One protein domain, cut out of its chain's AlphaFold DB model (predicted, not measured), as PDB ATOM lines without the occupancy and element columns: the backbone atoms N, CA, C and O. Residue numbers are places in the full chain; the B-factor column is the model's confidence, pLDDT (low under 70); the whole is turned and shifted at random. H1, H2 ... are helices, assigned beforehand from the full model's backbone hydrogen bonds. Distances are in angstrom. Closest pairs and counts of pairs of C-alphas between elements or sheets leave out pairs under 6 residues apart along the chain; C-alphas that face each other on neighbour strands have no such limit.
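Overview. This is residues 10 to 80 of the 81 residues of an uncharacterized protein of Candidatus Pacearchaeota archaeon CG_4_9_14_0_2_um_filter_30_8 (UniProt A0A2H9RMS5). Four helices, H1, H2, H3 and H5, lie side by side in a staggered row, one after another, each running opposite ways to its neighbour in the row; they make a flat slab with H1 and H5 at its two ends. The short helix H4 follows H3 almost at once and reaches H2, and from there residues 63 to 71 fold back to H5. The printed part has 71 residues with five named helices in the order H1, H2, H3, H4, H5 and no named strand; the class is all helix. It is only just compact, close to loose, with a radius of gyration of the C-alphas of 13.4 A, and the C-alphas span 42 by 30 by 15 A.

Arrangement. Start at H2, residues 27 to 40, the longest helix and the hub, touching three other helices. On it, look at Ile 30: its C-alpha is 6.0 A from that of Leu 16, the closest pair with H1, residues 10 to 19. H1 and H2 touch as a helical hairpin, opposite ways at a shallow tilt of 27 degrees. Further along H2, the C-alpha of Ile 36 is 6.3 A from that of Ile 52, the closest pair with H3, residues 46 to 57. H2 and H3 touch as a second helical hairpin, opposite ways at a shallow tilt of 10 degrees. H4, residues 59 to 62, only just touches H2, with 3 pairs of C-alphas within 8 A, and H2 does so with residues 28 to 29 alone; the closest C-alphas are those of Gln 29 and Leu 62, 6.8 A apart. H3 and H4 meet only through their link. H5, residues 72 to 79, touches H3, opposite ways at a shallow tilt of 23 degrees; the closest C-alphas are those of Cys 53 and Tyr 72, 5.0 A apart. H1 is apart from H3, H4 and H5, and H5 is apart from H2 and H4. In H1, H2, H3 and H5 every O i to N i+4 pair is within hydrogen-bond range; H4 is too short for such a pair, and its one O i to N i+3 pair is not within range.

Along the chain. Find C-alpha 27 at (171.246, 92.974, 190.113); from there H2 runs 20.0 A to C-alpha 40. H1 begins at C-alpha 10, at (186.238, 103.916, 193.795), and is 14.5 A long. H3 measures 16.4 A, H4 4.8 A and H5 10.5 A, ending at C-alpha 79, at (167.977, 121.328, 204.353).

Size, cuts and confidence. Look for the two C-alphas farthest apart at Tyr 22 and Ser 80, 41.8 A from each other. The printed part, residues 10 to 80, has no cut. The links H2 to H3 and H3 to H4 are tight, H1 to H2 and H4 to H5 are short, and no link is long. The mean pLDDT of the printed part is 95.8, and no printed residue is under 70.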
ATOM      1  N   LYS A  10     185.540 104.379 194.999       97.12
ATOM      2  CA  LYS A  10     186.238 103.916 193.795       97.12
ATOM      3  C   LYS A  10     186.280 102.386 193.737       97.12
ATOM      4  O   LYS A  10     185.815 101.805 192.759       97.12
ATOM      5  N   ILE A  11     186.731 101.750 194.818       98.19
ATOM      6  CA  ILE A  11     186.827 100.289 194.927       98.19
ATOM      7  C   ILE A  11     185.441  99.638 194.861       98.19
ATOM      8  O   ILE A  11     185.246  98.660 194.144       98.19
ATOM      9  N   VAL A  12     184.437 100.211 195.535       98.25
ATOM     10  CA  VAL A  12     183.048  99.738 195.444       98.25
ATOM     11  C   VAL A  12     182.573  99.753 193.992       98.25
ATOM     12  O   VAL A  12     181.993  98.771 193.539       98.25
ATOM     13  N   ARG A  13     182.834 100.826 193.234       98.31
ATOM     14  CA  ARG A  13     182.443 100.911 191.819       98.31
ATOM     15  C   ARG A  13     183.087  99.808 190.980       98.31
ATOM     16  O   ARG A  13     182.390  99.169 190.196       98.31
ATOM     17  N   GLU A  14     184.387  99.589 191.150       98.38
ATOM     18  CA  GLU A  14     185.144  98.553 190.435       98.38
ATOM     19  C   GLU A  14     184.582  97.155 190.728       98.38
ATOM     20  O   GLU A  14     184.253  96.413 189.802       98.38
ATOM     21  N   ILE A  15     184.357  96.837 192.005       98.25
ATOM     22  CA  ILE A  15     183.775  95.559 192.430       98.25
ATOM     23  C   ILE A  15     182.345  95.387 191.910       98.25
ATOM     24  O   ILE A  15     181.986  94.316 191.424       98.25
ATOM     25  N   LEU A  16     181.513  96.429 191.968       98.12
ATOM     26  CA  LEU A  16     180.148  96.370 191.450       98.12
ATOM     27  C   LEU A  16     180.122  96.102 189.941       98.12
ATOM     28  O   LEU A  16     179.293  95.313 189.500       98.12
ATOM     29  N   ILE A  17     181.024  96.709 189.162       98.38
ATOM     30  CA  ILE A  17     181.162  96.448 187.719       98.38
ATOM     31  C   ILE A  17     181.614  95.009 187.471       98.38
ATOM     32  O   ILE A  17     181.006  94.324 186.649       98.38
ATOM     33  N   LEU A  18     182.628  94.549 188.209       98.31
ATOM     34  CA  LEU A  18     183.163  93.191 188.110       98.31
ATOM     35  C   LEU A  18     182.089  92.130 188.384       98.31
ATOM     36  O   LEU A  18     181.992  91.141 187.663       98.31
ATOM     37  N   LEU A  19     181.261  92.337 189.411       97.56
ATOM     38  CA  LEU A  19     180.225  91.386 189.825       97.56
ATOM     39  C   LEU A  19     178.943  91.475 188.987       97.56
ATOM     40  O   LEU A  19     178.188  90.503 188.911       97.56
ATOM     41  N   ARG A  20     178.680  92.622 188.350       97.50
ATOM     42  CA  ARG A  20     177.439  92.911 187.616       97.50
ATOM     43  C   ARG A  20     176.959  91.806 186.659       97.50
ATOM     44  O   ARG A  20     175.752  91.558 186.670       97.50
ATOM     45  N   PRO A  21     177.803  91.154 185.832       97.69
ATOM     46  CA  PRO A  21     177.319  90.128 184.905       97.69
ATOM     47  C   PRO A  21     176.925  88.814 185.598       97.69
ATOM     48  O   PRO A  21     176.138  88.057 185.039       97.69
ATOM     49  N   TYR A  22     177.424  88.556 186.808       97.94
ATOM     50  CA  TYR A  22     177.239  87.281 187.513       97.94
ATOM     51  C   TYR A  22     176.112  87.320 188.551       97.94
ATOM     52  O   TYR A  22     175.593  86.287 188.969       97.94
ATOM     53  N   VAL A  23     175.717  88.514 188.995       96.81
ATOM     54  CA  VAL A  23     174.732  88.673 190.066       96.81
ATOM     55  C   VAL A  23     173.308  88.649 189.516       96.81
ATOM     56  O   VAL A  23     172.905  89.508 188.733       96.81
ATOM     57  N   ILE A  24     172.510  87.698 190.006       96.12
ATOM     58  CA  ILE A  24     171.095  87.536 189.636       96.12
ATOM     59  C   ILE A  24     170.194  88.257 190.647       96.12
ATOM     60  O   ILE A  24     169.497  89.213 190.309       96.12
ATOM     61  N   LEU A  25     170.252  87.857 191.922       96.00
ATOM     62  CA  LEU A  25     169.309  88.317 192.953       96.00
ATOM     63  C   LEU A  25     169.469  89.798 193.312       96.00
ATOM     64  O   LEU A  25     168.486  90.489 193.568       96.00
ATOM     65  N   LYS A  26     170.713  90.292 193.338       95.88
ATOM     66  CA  LYS A  26     171.039  91.671 193.738       95.88
ATOM     67  C   LYS A  26     171.323  92.599 192.553       95.88
ATOM     68  O   LYS A  26     171.892  93.671 192.735       95.88
ATOM     69  N   LYS A  27     170.932  92.213 191.334       96.75
ATOM     70  CA  LYS A  27     171.246  92.974 190.113       96.75
ATOM     71  C   LYS A  27     170.719  94.411 190.173       96.75
ATOM     72  O   LYS A  27     171.454  95.352 189.898       96.75
ATOM     73  N   LYS A  28     169.479  94.584 190.649       97.50
ATOM     74  CA  LYS A  28     168.845  95.902 190.825       97.50
ATOM     75  C   LYS A  28     169.613  96.790 191.810       97.50
ATOM     76  O   LYS A  28     169.724  97.991 191.589       97.50
ATOM     77  N   GLN A  29     170.150  96.209 192.881       97.62
ATOM     78  CA  GLN A  29     170.967  96.903 193.875       97.62
ATOM     79  C   GLN A  29     172.297  97.359 193.271       97.62
ATOM     80  O   GLN A  29     172.710  98.485 193.532       97.62
ATOM     81  N   ILE A  30     172.936  96.518 192.451       97.94
ATOM     82  CA  ILE A  30     174.175  96.868 191.742       97.94
ATOM     83  C   ILE A  30     173.928  98.025 190.773       97.94
ATOM     84  O   ILE A  30     174.627  99.033 190.842       97.94
ATOM     85  N   ASP A  31     172.911  97.915 189.917       97.88
ATOM     86  CA  ASP A  31     172.579  98.957 188.938       97.88
ATOM     87  C   ASP A  31     172.237 100.292 189.626       97.88
ATOM     88  O   ASP A  31     172.707 101.355 189.216       97.88
ATOM     89  N   LEU A  32     171.464 100.244 190.718       98.31
ATOM     90  CA  LEU A  32     171.140 101.421 191.524       98.31
ATOM     91  C   LEU A  32     172.381 102.010 192.213       98.31
ATOM     92  O   LEU A  32     172.532 103.231 192.255       98.31
ATOM     93  N   GLY A  33     173.262 101.159 192.741       97.75
ATOM     94  CA  GLY A  33     174.512 101.561 193.382       97.75
ATOM     95  C   GLY A  33     175.443 102.290 192.416       97.75
ATOM     96  O   GLY A  33     175.894 103.391 192.725       97.75
ATOM     97  N   LEU A  34     175.651 101.741 191.215       98.31
ATOM     98  CA  LEU A  34     176.445 102.381 190.161       98.31
ATOM     99  C   LEU A  34     175.858 103.742 189.757       98.31
ATOM    100  O   LEU A  34     176.587 104.730 189.689       98.31
ATOM    101  N   LEU A  35     174.533 103.826 189.588       98.25
ATOM    102  CA  LEU A  35     173.848 105.087 189.289       98.25
ATOM    103  C   LEU A  35     174.058 106.149 190.384       98.25
ATOM    104  O   LEU A  35     174.214 107.332 190.076       98.25
ATOM    105  N   ILE A  36     174.020 105.749 191.657       98.12
ATOM    106  CA  ILE A  36     174.247 106.651 192.793       98.12
ATOM    107  C   ILE A  36     175.693 107.141 192.807       98.12
ATOM    108  O   ILE A  36     175.904 108.343 192.948       98.12
ATOM    109  N   ILE A  37     176.667 106.250 192.606       97.88
ATOM    110  CA  ILE A  37     178.091 106.605 192.545       97.88
ATOM    111  C   ILE A  37     178.347 107.626 191.428       97.88
ATOM    112  O   ILE A  37     178.951 108.672 191.670       97.88
ATOM    113  N   ASP A  38     177.818 107.382 190.227       97.06
ATOM    114  CA  ASP A  38     177.990 108.293 189.092       97.06
ATOM    115  C   ASP A  38     177.325 109.666 189.336       97.06
ATOM    116  O   ASP A  38     177.798 110.691 188.837       97.06
ATOM    117  N   LYS A  39     176.226 109.717 190.105       97.12
ATOM    118  CA  LYS A  39     175.574 110.978 190.502       97.12
ATOM    119  C   LYS A  39     176.316 111.701 191.619       97.12
ATOM    120  O   LYS A  39     176.385 112.925 191.569       97.12
ATOM    121  N   LEU A  40     176.875 110.974 192.586       96.00
ATOM    122  CA  LEU A  40     177.694 111.538 193.660       96.00
ATOM    123  C   LEU A  40     178.911 112.265 193.089       96.00
ATOM    124  O   LEU A  40     179.153 113.410 193.457       96.00
ATOM    125  N   ALA A  41     179.595 111.666 192.111       95.19
ATOM    126  CA  ALA A  41     180.735 112.289 191.434       95.19
ATOM    127  C   ALA A  41     180.391 113.611 190.715       95.19
ATOM    128  O   ALA A  41     181.271 114.425 190.452       95.19
ATOM    129  N   LYS A  42     179.113 113.830 190.378       95.81
ATOM    130  CA  LYS A  42     178.616 115.016 189.659       95.81
ATOM    131  C   LYS A  42     177.827 115.977 190.551       95.81
ATOM    132  O   LYS A  42     177.270 116.948 190.044       95.81
ATOM    133  N   MET A  43     177.720 115.690 191.847       95.62
ATOM    134  CA  MET A  43     176.925 116.474 192.785       95.62
ATOM    135  C   MET A  43     177.545 117.862 192.976       95.62
ATOM    136  O   MET A  43     178.726 117.976 193.284       95.62
ATOM    137  N   LYS A  44     176.740 118.920 192.817       95.06
ATOM    138  CA  LYS A  44     177.190 120.315 192.996       95.06
ATOM    139  C   LYS A  44     176.350 121.105 193.996       95.06
ATOM    140  O   LYS A  44     176.719 122.214 194.361       95.06
ATOM    141  N   SER A  45     175.201 120.569 194.404       95.00
ATOM    142  CA  SER A  45     174.225 121.301 195.208       95.00
ATOM    143  C   SER A  45     173.469 120.403 196.183       95.00
ATOM    144  O   SER A  45     173.356 119.189 195.992       95.00
ATOM    145  N   SER A  46     172.856 121.025 197.192       92.69
ATOM    146  CA  SER A  46     171.909 120.382 198.113       92.69
ATOM    147  C   SER A  46     170.714 119.754 197.381       92.69
ATOM    148  O   SER A  46     170.223 118.692 197.764       92.69
ATOM    149  N   LYS A  47     170.274 120.351 196.267       93.62
ATOM    150  CA  LYS A  47     169.218 119.793 195.411       93.62
ATOM    151  C   LYS A  47     169.649 118.483 194.747       93.62
ATOM    152  O   LYS A  47     168.825 117.582 194.583       93.62
ATOM    153  N   ASP A  48     170.918 118.362 194.365       95.00
ATOM    154  CA  ASP A  48     171.456 117.123 193.801       95.00
ATOM    155  C   ASP A  48     171.606 116.044 194.872       95.00
ATOM    156  O   ASP A  48     171.208 114.904 194.630       95.00
ATOM    157  N   LEU A  49     172.049 116.421 196.077       95.94
ATOM    158  CA  LEU A  49     172.054 115.531 197.240       95.94
ATOM    159  C   LEU A  49     170.654 114.960 197.502       95.94
ATOM    160  O   LEU A  49     170.485 113.750 197.606       95.94
ATOM    161  N   LEU A  50     169.626 115.809 197.506       96.56
ATOM    162  CA  LEU A  50     168.236 115.394 197.686       96.56
ATOM    163  C   LEU A  50     167.761 114.393 196.621       96.56
ATOM    164  O   LEU A  50     167.096 113.405 196.943       96.56
ATOM    165  N   LYS A  51     168.132 114.588 195.351       96.31
ATOM    166  CA  LYS A  51     167.845 113.607 194.290       96.31
ATOM    167  C   LYS A  51     168.558 112.277 194.541       96.31
ATOM    168  O   LYS A  51     167.972 111.227 194.284       96.31
ATOM    169  N   ILE A  52     169.797 112.313 195.032       97.56
ATOM    170  CA  ILE A  52     170.559 111.114 195.389       97.56
ATOM    171  C   ILE A  52     169.888 110.396 196.565       97.56
ATOM    172  O   ILE A  52     169.645 109.198 196.467       97.56
ATOM    173  N   CYS A  53     169.478 111.107 197.619       97.38
ATOM    174  CA  CYS A  53     168.760 110.522 198.755       97.38
ATOM    175  C   CYS A  53     167.485 109.779 198.324       97.38
ATOM    176  O   CYS A  53     167.251 108.665 198.792       97.38
ATOM    177  N   LYS A  54     166.709 110.316 197.367       96.69
ATOM    178  CA  LYS A  54     165.551 109.593 196.795       96.69
ATOM    179  C   LYS A  54     165.938 108.263 196.146       96.69
ATOM    180  O   LYS A  54     165.168 107.309 196.198       96.69
ATOM    181  N   LEU A  55     167.102 108.189 195.499       97.62
ATOM    182  CA  LEU A  55     167.603 106.936 194.927       97.62
ATOM    183  C   LEU A  55     168.044 105.972 196.023       97.62
ATOM    184  O   LEU A  55     167.696 104.797 195.957       97.62
ATOM    185  N   VAL A  56     168.746 106.465 197.047       96.94
ATOM    186  CA  VAL A  56     169.165 105.646 198.191       96.94
ATOM    187  C   VAL A  56     167.942 105.055 198.898       96.94
ATOM    188  O   VAL A  56     167.973 103.894 199.300       96.94
ATOM    189  N   ASP A  57     166.835 105.788 199.020       96.88
ATOM    190  CA  ASP A  57     165.589 105.294 199.627       96.88
ATOM    191  C   ASP A  57     165.030 104.034 198.959       96.88
ATOM    192  O   ASP A  57     164.506 103.167 199.658       96.88
ATOM    193  N   LYS A  58     165.263 103.838 197.655       96.25
ATOM    194  CA  LYS A  58     164.857 102.614 196.944       96.25
ATOM    195  C   LYS A  58     165.531 101.351 197.492       96.25
ATOM    196  O   LYS A  58     164.970 100.263 197.389       96.25
ATOM    197  N   PHE A  59     166.691 101.465 198.152       95.31
ATOM    198  CA  PHE A  59     167.300 100.322 198.844       95.31
ATOM    199  C   PHE A  59     166.450  99.790 200.000       95.31
ATOM    200  O   PHE A  59     166.632  98.639 200.385       95.31
ATOM    201  N   LYS A  60     165.527 100.585 200.560       93.06
ATOM    202  CA  LYS A  60     164.607 100.101 201.599       93.06
ATOM    203  C   LYS A  60     163.779  98.927 201.080       93.06
ATOM    204  O   LYS A  60     163.718  97.898 201.748       93.06
ATOM    205  N   GLU A  61     163.198  99.084 199.893       90.94
ATOM    206  CA  GLU A  61     162.384  98.059 199.235       90.94
ATOM    207  C   GLU A  61     163.255  96.886 198.783       90.94
ATOM    208  O   GLU A  61     162.970  95.741 199.119       90.94
ATOM    209  N   LEU A  62     164.377  97.171 198.109       92.81
ATOM    210  CA  LEU A  62     165.273  96.134 197.584       92.81
ATOM    211  C   LEU A  62     165.919  95.258 198.674       92.81
ATOM    212  O   LEU A  62     166.304  94.125 198.391       92.81
ATOM    213  N   ASN A  63     166.075  95.777 199.895       92.12
ATOM    214  CA  ASN A  63     166.688  95.060 201.015       92.12
ATOM    215  C   ASN A  63     165.678  94.649 202.098       92.12
ATOM    216  O   ASN A  63     166.103  94.197 203.159       92.12
ATOM    217  N   TYR A  64     164.371  94.835 201.872       89.94
ATOM    218  CA  TYR A  64     163.317  94.546 202.855       89.94
ATOM    219  C   TYR A  64     163.602  95.163 204.241       89.94
ATOM    220  O   TYR A  64     163.404  94.546 205.290       89.94
ATOM    221  N   SER A  65     164.129  96.391 204.251       88.44
ATOM    222  CA  SER A  65     164.643  97.023 205.466       88.44
ATOM    223  C   SER A  65     163.514  97.469 206.399       88.44
ATOM    224  O   SER A  65     162.662  98.272 206.020       88.44
ATOM    225  N   LYS A  66     163.557  96.998 207.654       90.38
ATOM    226  CA  LYS A  66     162.598  97.362 208.718       90.38
ATOM    227  C   LYS A  66     163.108  98.446 209.674       90.38
ATOM    228  O   LYS A  66     162.308  99.083 210.346       90.38
ATOM    229  N   LYS A  67     164.428  98.652 209.748       92.81
ATOM    230  CA  LYS A  67     165.079  99.506 210.763       92.81
ATOM    231  C   LYS A  67     165.549 100.867 210.236       92.81
ATOM    232  O   LYS A  67     166.145 101.635 210.981       92.81
ATOM    233  N   ARG A  68     165.342 101.166 208.952       91.56
ATOM    234  CA  ARG A  68     165.837 102.410 208.354       91.56
ATOM    235  C   ARG A  68     165.017 103.617 208.818       91.56
ATOM    236  O   ARG A  68     163.821 103.678 208.550       91.56
ATOM    237  N   THR A  69     165.689 104.583 209.439       93.50
ATOM    238  CA  THR A  69     165.093 105.812 209.994       93.50
ATOM    239  C   THR A  69     165.419 107.057 209.168       93.50
ATOM    240  O   THR A  69     164.549 107.897 208.958       93.50
ATOM    241  N   ILE A  70     166.645 107.159 208.644       95.44
ATOM    242  CA  ILE A  70     167.087 108.304 207.838       95.44
ATOM    243  C   ILE A  70     166.688 108.094 206.369       95.44
ATOM    244  O   ILE A  70     167.151 107.160 205.695       95.44
ATOM    245  N   THR A  71     165.809 108.971 205.886       96.12
ATOM    246  CA  THR A  71     165.218 108.962 204.537       96.12
ATOM    247  C   THR A  71     165.425 110.299 203.832       96.12
ATOM    248  O   THR A  71     165.848 111.285 204.439       96.12
ATOM    249  N   TYR A  72     165.077 110.358 202.548       96.56
ATOM    250  CA  TYR A  72     164.979 111.603 201.793       96.56
ATOM    251  C   TYR A  72     164.158 112.673 202.524       96.56
ATOM    252  O   TYR A  72     164.588 113.821 202.578       96.56
ATOM    253  N   GLU A  73     163.009 112.314 203.104       96.12
ATOM    254  CA  GLU A  73     162.141 113.280 203.791       96.12
ATOM    255  C   GLU A  73     162.817 113.883 205.025       96.12
ATOM    256  O   GLU A  73     162.684 115.079 205.279       96.12
ATOM    257  N   TYR A  74     163.598 113.082 205.755       96.56
ATOM    258  CA  TYR A  74     164.394 113.580 206.874       96.56
ATOM    259  C   TYR A  74     165.429 114.611 206.402       96.56
ATOM    260  O   TYR A  74     165.485 115.723 206.922       96.56
ATOM    261  N   VAL A  75     166.202 114.275 205.363       96.38
ATOM    262  CA  VAL A  75     167.236 115.169 204.807       96.38
ATOM    263  C   VAL A  75     166.615 116.434 204.206       96.38
ATOM    264  O   VAL A  75     167.149 117.525 204.374       96.38
ATOM    265  N   LYS A  76     165.461 116.313 203.541       96.69
ATOM    266  CA  LYS A  76     164.718 117.447 202.980       96.69
ATOM    267  C   LYS A  76     164.322 118.446 204.062       96.69
ATOM    268  O   LYS A  76     164.547 119.633 203.871       96.69
ATOM    269  N   ARG A  77     163.770 117.973 205.185       95.81
ATOM    270  CA  ARG A  77     163.413 118.833 206.325       95.81
ATOM    271  C   ARG A  77     164.639 119.531 206.908       95.81
ATOM    272  O   ARG A  77     164.580 120.718 207.175       95.81
ATOM    273  N   PHE A  78     165.754 118.818 207.041       95.06
ATOM    274  CA  PHE A  78     166.996 119.401 207.555       95.06
ATOM    275  C   PHE A  78     167.566 120.511 206.653       95.06
ATOM    276  O   PHE A  78     168.107 121.493 207.146       95.06
ATOM    277  N   LEU A  79     167.449 120.366 205.330       91.81
ATOM    278  CA  LEU A  79     167.977 121.328 204.353       91.81
ATOM    279  C   LEU A  79     167.019 122.486 204.030       91.81
ATOM    280  O   LEU A  79     167.384 123.379 203.268       91.81
ATOM    281  N   SER A  80     165.785 122.452 204.530       81.88
ATOM    282  CA  SER A  80     164.767 123.492 204.341       81.88
ATOM    283  C   SER A  80     164.220 123.908 205.711       81.88
ATOM    284  O   SER A  80     163.102 123.501 206.032       81.88
TER     285      SER A  80